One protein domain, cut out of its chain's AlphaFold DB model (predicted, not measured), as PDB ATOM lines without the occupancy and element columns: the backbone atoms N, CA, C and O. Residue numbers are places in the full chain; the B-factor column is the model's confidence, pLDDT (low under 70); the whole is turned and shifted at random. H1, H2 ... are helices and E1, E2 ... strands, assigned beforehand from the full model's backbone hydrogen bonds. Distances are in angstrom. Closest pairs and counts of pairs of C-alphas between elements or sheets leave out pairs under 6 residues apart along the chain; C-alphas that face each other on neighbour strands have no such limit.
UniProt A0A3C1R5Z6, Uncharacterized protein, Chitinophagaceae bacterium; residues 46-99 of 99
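What this domain is: This is residues 46 to 99 of the 99 residues of an uncharacterized protein of Chitinophagaceae bacterium (UniProt A0A3C1R5Z6). With little regular structure, this is a small three-stranded meander, each strand the antiparallel neighbour of the one before, in long loops. Residues 46 to 64 run from its E3 edge to its E1 edge, pairing briefly at each. The printed part has 54 residues, 17 in named elements, mixed in class: E1, E2, E3, H1, sheet order E1 - E2 - E3. It is compact, radius of gyration of the C-alphas 10.0 A, spanning 26 by 24 by 21 A.

Where its parts are: Start at C-alpha 46, (193.538, 275.029, 218.454). Find E1, residues 65 to 69, 13.5 A, from (212.907, 273.763, 220.763); then E2, 72 to 76, 13.4 A; E3, 83 to 85, 6.9 A; H1, 88 to 91, 6.1 A.

How they stand to each other: Hairpin E1 and E2 has N 67 and O 74 at 2.8 A; hairpin E2 and E3 has N 84 and O 75 at 2.9 A. H1, too short for an O i to N i+4 pair, is only just apart from E2, closest 8.3 A.

The domain as a whole: C-alphas 46 and 99 are farthest apart, 28.5 A. The printed part has no cut, no link between named elements is long, and no printed residue is under 70 in pLDDT.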
ATOM      1  N   VAL A  46     192.102 274.884 218.230       88.62
ATOM      2  CA  VAL A  46     193.538 275.029 218.454       88.62
ATOM      3  C   VAL A  46     193.997 273.919 219.395       88.62
ATOM      4  O   VAL A  46     193.589 273.913 220.560       88.62
ATOM      5  N   PRO A  47     194.857 272.990 218.947       92.88
ATOM      6  CA  PRO A  47     195.308 271.914 219.809       92.88
ATOM      7  C   PRO A  47     196.204 272.484 220.907       92.88
ATOM      8  O   PRO A  47     197.083 273.304 220.648       92.88
ATOM      9  N   LYS A  48     196.014 272.036 222.150       94.62
ATOM     10  CA  LYS A  48     196.902 272.400 223.267       94.62
ATOM     11  C   LYS A  48     198.244 271.667 223.195       94.62
ATOM     12  O   LYS A  48     199.243 272.175 223.697       94.62
ATOM     13  N   ILE A  49     198.250 270.473 222.608       95.69
ATOM     14  CA  ILE A  49     199.406 269.583 222.519       95.69
ATOM     15  C   ILE A  49     199.467 269.039 221.098       95.69
ATOM     16  O   ILE A  49     198.448 268.597 220.572       95.69
ATOM     17  N   ILE A  50     200.655 269.050 220.511       95.69
ATOM     18  CA  ILE A  50     200.936 268.469 219.201       95.69
ATOM     19  C   ILE A  50     202.159 267.551 219.290       95.69
ATOM     20  O   ILE A  50     203.004 267.692 220.179       95.69
ATOM     21  N   SER A  51     202.234 266.591 218.371       95.56
ATOM     22  CA  SER A  51     203.421 265.765 218.155       95.56
ATOM     23  C   SER A  51     204.099 266.250 216.882       95.56
ATOM     24  O   SER A  51     203.461 266.293 215.833       95.56
ATOM     25  N   VAL A  52     205.355 266.672 216.987       94.50
ATOM     26  CA  VAL A  52     206.129 267.247 215.882       94.50
ATOM     27  C   VAL A  52     207.516 266.617 215.905       94.50
ATOM     28  O   VAL A  52     208.054 266.352 216.977       94.50
ATOM     29  N   ASN A  53     208.086 266.369 214.727       94.88
ATOM     30  CA  ASN A  53     209.468 265.915 214.612       94.88
ATOM     31  C   ASN A  53     210.420 267.060 215.008       94.88
ATOM     32  O   ASN A  53     210.333 268.164 214.471       94.88
ATOM     33  N   ASP A  54     211.365 266.789 215.903       94.75
ATOM     34  CA  ASP A  54     212.365 267.767 216.336       94.75
ATOM     35  C   ASP A  54     213.208 268.332 215.184       94.75
ATOM     36  O   ASP A  54     213.690 269.455 215.281       94.75
ATOM     37  N   GLN A  55     213.352 267.596 214.078       94.69
ATOM     38  CA  GLN A  55     214.085 268.049 212.892       94.69
ATOM     39  C   GLN A  55     213.430 269.244 212.187       94.69
ATOM     40  O   GLN A  55     214.123 270.010 211.524       94.69
ATOM     41  N   VAL A  56     212.108 269.409 212.316       94.69
ATOM     42  CA  VAL A  56     211.379 270.556 211.743       94.69
ATOM     43  C   VAL A  56     211.116 271.653 212.777       94.69
ATOM     44  O   VAL A  56     210.586 272.715 212.443       94.69
ATOM     45  N   ALA A  57     211.476 271.411 214.039       96.75
ATOM     46  CA  ALA A  57     211.382 272.405 215.090       96.75
ATOM     47  C   ALA A  57     212.520 273.423 214.977       96.75
ATOM     48  O   ALA A  57     213.646 273.126 214.578       96.75
ATOM     49  N   LYS A  58     212.221 274.659 215.361       96.94
ATOM     50  CA  LYS A  58     213.200 275.736 215.453       96.94
ATOM     51  C   LYS A  58     213.843 275.716 216.832       96.94
ATOM     52  O   LYS A  58     213.198 275.388 217.826       96.94
ATOM     53  N   LYS A  59     215.110 276.116 216.900       96.00
ATOM     54  CA  LYS A  59     215.848 276.281 218.152       96.00
ATOM     55  C   LYS A  59     215.955 277.766 218.480       96.00
ATOM     56  O   LYS A  59     216.366 278.564 217.643       96.00
ATOM     57  N   SER A  60     215.543 278.132 219.684       93.75
ATOM     58  CA  SER A  60     215.700 279.480 220.223       93.75
ATOM     59  C   SER A  60     217.140 279.693 220.715       93.75
ATOM     60  O   SER A  60     217.897 278.734 220.879       93.75
ATOM     61  N   ALA A  61     217.534 280.947 220.943       93.75
ATOM     62  CA  ALA A  61     218.883 281.302 221.400       93.75
ATOM     63  C   ALA A  61     219.240 280.674 222.763       93.75
ATOM     64  O   ALA A  61     220.397 280.375 223.028       93.75
ATOM     65  N   ASP A  62     218.234 280.410 223.596       91.12
ATOM     66  CA  ASP A  62     218.341 279.691 224.874       91.12
ATOM     67  C   ASP A  62     218.384 278.158 224.719       91.12
ATOM     68  O   ASP A  62     218.345 277.421 225.701       91.12
ATOM     69  N   GLY A  63     218.421 277.659 223.486       93.19
ATOM     70  CA  GLY A  63     218.478 276.240 223.167       93.19
ATOM     71  C   GLY A  63     217.139 275.505 223.214       93.19
ATOM     72  O   GLY A  63     217.102 274.316 222.891       93.19
ATOM     73  N   ARG A  64     216.040 276.190 223.557       94.94
ATOM     74  CA  ARG A  64     214.702 275.593 223.588       94.94
ATOM     75  C   ARG A  64     214.184 275.303 222.185       94.94
ATOM     76  O   ARG A  64     214.279 276.150 221.296       94.94
ATOM     77  N   LEU A  65     213.585 274.128 222.004       96.94
ATOM     78  CA  LEU A  65     212.907 273.763 220.763       96.94
ATOM     79  C   LEU A  65     211.469 274.283 220.748       96.94
ATOM     80  O   LEU A  65     210.719 274.119 221.714       96.94
ATOM     81  N   TYR A  66     211.082 274.893 219.632       97.06
ATOM     82  CA  TYR A  66     209.738 275.401 219.414       97.06
ATOM     83  C   TYR A  66     209.258 275.188 217.976       97.06
ATOM     84  O   TYR A  66     210.042 275.116 217.035       97.06
ATOM     85  N   TYR A  67     207.943 275.126 217.804       97.38
ATOM     86  CA  TYR A  67     207.286 275.006 216.509       97.38
ATOM     87  C   TYR A  67     206.181 276.056 216.399       97.38
ATOM     88  O   TYR A  67     205.371 276.194 217.314       97.38
ATOM     89  N   ASP A  68     206.157 276.813 215.304       95.69
ATOM     90  CA  ASP A  68     205.125 277.820 215.063       95.69
ATOM     91  C   ASP A  68     204.068 277.227 214.113       95.69
ATOM     92  O   ASP A  68     204.378 276.880 212.974       95.69
ATOM     93  N   LEU A  69     202.822 277.116 214.575       93.50
ATOM     94  CA  LEU A  69     201.675 276.619 213.813       93.50
ATOM     95  C   LEU A  69     200.577 277.685 213.817       93.50
ATOM     96  O   LEU A  69     200.097 278.073 214.880       93.50
ATOM     97  N   GLU A  70     200.191 278.176 212.636       91.81
ATOM     98  CA  GLU A  70     199.133 279.192 212.475       91.81
ATOM     99  C   GLU A  70     199.327 280.438 213.369       91.81
ATOM    100  O   GLU A  70     198.396 280.921 214.017       91.81
ATOM    101  N   GLY A  71     200.567 280.927 213.474       92.75
ATOM    102  CA  GLY A  71     200.910 282.082 214.316       92.75
ATOM    103  C   GLY A  71     200.961 281.788 215.819       92.75
ATOM    104  O   GLY A  71     201.172 282.702 216.614       92.75
ATOM    105  N   LYS A  72     200.797 280.527 216.230       95.25
ATOM    106  CA  LYS A  72     200.907 280.094 217.624       95.25
ATOM    107  C   LYS A  72     202.184 279.309 217.829       95.25
ATOM    108  O   LYS A  72     202.496 278.401 217.066       95.25
ATOM    109  N   ARG A  73     202.904 279.635 218.897       96.75
ATOM    110  CA  ARG A  73     204.147 278.958 219.253       96.75
ATOM    111  C   ARG A  73     203.877 277.789 220.186       96.75
ATOM    112  O   ARG A  73     203.177 277.939 221.184       96.75
ATOM    113  N   TYR A  74     204.491 276.656 219.896       97.81
ATOM    114  CA  TYR A  74     204.475 275.462 220.722       97.81
ATOM    115  C   TYR A  74     205.886 275.157 221.195       97.81
ATOM    116  O   TYR A  74     206.812 275.182 220.393       97.81
ATOM    117  N   TRP A  75     206.072 274.886 222.482       97.56
ATOM    118  CA  TRP A  75     207.375 274.566 223.061       97.56
ATOM    119  C   TRP A  75     207.495 273.079 223.333       97.56
ATOM    120  O   TRP A  75     206.548 272.462 223.830       97.56
ATOM    121  N   LYS A  76     208.669 272.519 223.043       97.38
ATOM    122  CA  LYS A  76     208.974 271.133 223.373       97.38
ATOM    123  C   LYS A  76     209.029 270.962 224.886       97.38
ATOM    124  O   LYS A  76     209.744 271.681 225.581       97.38
ATOM    125  N   ASN A  77     208.297 269.976 225.378       97.12
ATOM    126  CA  ASN A  77     208.496 269.414 226.698       97.12
ATOM    127  C   ASN A  77     209.514 268.267 226.575       97.12
ATOM    128  O   ASN A  77     209.283 267.283 225.875       97.12
ATOM    129  N   TYR A  78     210.655 268.399 227.238       95.56
ATOM    130  CA  TYR A  78     211.774 267.460 227.176       95.56
ATOM    131  C   TYR A  78     211.533 266.180 227.983       95.56
ATOM    132  O   TYR A  78     212.206 265.186 227.741       95.56
ATOM    133  N   LYS A  79     210.544 266.161 228.884       95.19
ATOM    134  CA  LYS A  79     210.172 264.960 229.646       95.19
ATOM    135  C   LYS A  79     209.391 263.953 228.806       95.19
ATOM    136  O   LYS A  79     209.527 262.755 229.018       95.19
ATOM    137  N   ASN A  80     208.549 264.424 227.883       95.06
ATOM    138  CA  ASN A  80     207.688 263.554 227.073       95.06
ATOM    139  C   ASN A  80     207.842 263.717 225.553       95.06
ATOM    140  O   ASN A  80     207.169 263.015 224.803       95.06
ATOM    141  N   GLY A  81     208.679 264.648 225.092       95.12
ATOM    142  CA  GLY A  81     208.939 264.902 223.674       95.12
ATOM    143  C   GLY A  81     207.805 265.602 222.917       95.12
ATOM    144  O   GLY A  81     207.930 265.813 221.714       95.12
ATOM    145  N   LYS A  82     206.703 265.975 223.578       96.94
ATOM    146  CA  LYS A  82     205.553 266.628 222.935       96.94
ATOM    147  C   LYS A  82     205.698 268.142 222.938       96.94
ATOM    148  O   LYS A  82     206.386 268.723 223.774       96.94
ATOM    149  N   TYR A  83     204.975 268.792 222.039       97.69
ATOM    150  CA  TYR A  83     204.980 270.238 221.886       97.69
ATOM    151  C   TYR A  83     203.692 270.821 222.459       97.69
ATOM    152  O   TYR A  83     202.593 270.446 222.057       97.69
ATOM    153  N   TYR A  84     203.816 271.736 223.416       97.81
ATOM    154  CA  TYR A  84     202.685 272.341 224.117       97.81
ATOM    155  C   TYR A  84     202.510 273.791 223.703       97.81
ATOM    156  O   TYR A  84     203.495 274.519 223.594       97.81
ATOM    157  N   LEU A  85     201.259 274.221 223.539       97.50
ATOM    158  CA  LEU A  85     200.935 275.610 223.250       97.50
ATOM    159  C   LEU A  85     201.552 276.514 224.319       97.50
ATOM    160  O   LEU A  85     201.306 276.334 225.516       97.50
ATOM    161  N   PHE A  86     202.356 277.468 223.862       96.56
ATOM    162  CA  PHE A  86     203.152 278.326 224.718       96.56
ATOM    163  C   PHE A  86     202.292 279.035 225.767       96.56
ATOM    164  O   PHE A  86     201.247 279.616 225.472       96.56
ATOM    165  N   ASN A  87     202.780 279.030 227.005       95.38
ATOM    166  CA  ASN A  87     202.271 279.873 228.073       95.38
ATOM    167  C   ASN A  87     203.438 280.446 228.889       95.38
ATOM    168  O   ASN A  87     204.510 279.851 228.976       95.38
ATOM    169  N   LYS A  88     203.224 281.594 229.542       95.50
ATOM    170  CA  LYS A  88     204.282 282.293 230.293       95.50
ATOM    171  C   LYS A  88     204.867 281.460 231.447       95.50
ATOM    172  O   LYS A  88     206.023 281.652 231.808       95.50
ATOM    173  N   LYS A  89     204.107 280.514 232.009       95.12
ATOM    174  CA  LYS A  89     204.573 279.645 233.105       95.12
ATOM    175  C   LYS A  89     205.639 278.641 232.641       95.12
ATOM    176  O   LYS A  89     206.432 278.188 233.462       95.12
ATOM    177  N   MET A  90     205.717 278.340 231.341       94.81
ATOM    178  CA  MET A  90     206.727 277.431 230.781       94.81
ATOM    179  C   MET A  90     208.160 277.948 230.921       94.81
ATOM    180  O   MET A  90     209.074 277.138 231.014       94.81
ATOM    181  N   TYR A  91     208.381 279.265 231.011       93.12
ATOM    182  CA  TYR A  91     209.730 279.805 231.220       93.12
ATOM    183  C   TYR A  91     210.382 279.288 232.511       93.12
ATOM    184  O   TYR A  91     211.587 279.018 232.529       93.12
ATOM    185  N   GLY A  92     209.587 279.146 233.576       94.06
ATOM    186  CA  GLY A  92     210.032 278.654 234.880       94.06
ATOM    187  C   GLY A  92     209.986 277.133 235.021       94.06
ATOM    188  O   GLY A  92     210.572 276.602 235.957       94.06
ATOM    189  N   ASN A  93     209.326 276.423 234.103       95.38
ATOM    190  CA  ASN A  93     209.163 274.978 234.204       95.38
ATOM    191  C   ASN A  93     210.411 274.251 233.652       95.38
ATOM    192  O   ASN A  93     210.750 274.446 232.480       95.38
ATOM    193  N   PRO A  94     211.095 273.413 234.459       95.12
ATOM    194  CA  PRO A  94     212.271 272.666 234.014       95.12
ATOM    195  C   PRO A  94     211.969 271.676 232.882       95.12
ATOM    196  O   PRO A  94     212.843 271.417 232.069       95.12
ATOM    197  N   GLU A  95     210.730 271.192 232.750       96.00
ATOM    198  CA  GLU A  95     210.345 270.286 231.659       96.00
ATOM    199  C   GLU A  95     210.439 270.941 230.270       96.00
ATOM    200  O   GLU A  95     210.457 270.241 229.265       96.00
ATOM    201  N   PHE A  96     210.509 272.272 230.188       95.56
ATOM    202  CA  PHE A  96     210.648 273.034 228.939       95.56
ATOM    203  C   PHE A  96     212.048 273.634 228.777       95.56
ATOM    204  O   PHE A  96     212.242 274.609 228.042       95.56
ATOM    205  N   LYS A  97     213.033 273.103 229.502       94.00
ATOM    206  CA  LYS A  97     214.436 273.482 229.367       94.00
ATOM    207  C   LYS A  97     215.212 272.291 228.803       94.00
ATOM    208  O   LYS A  97     214.973 271.172 229.256       94.00
ATOM    209  N   PRO A  98     216.096 272.510 227.817       90.50
ATOM    210  CA  PRO A  98     217.051 271.481 227.441       90.50
ATOM    211  C   PRO A  98     217.903 271.137 228.673       90.50
ATOM    212  O   PRO A  98     218.287 272.046 229.415       90.50
ATOM    213  N   LEU A  99     218.106 269.837 228.903       79.94
ATOM    214  CA  LEU A  99     219.045 269.323 229.902       79.94
ATOM    215  C   LEU A  99     220.489 269.612 229.483       79.94
ATOM    216  O   LEU A  99     220.743 269.614 228.253       79.94
TER     217      LEU A  99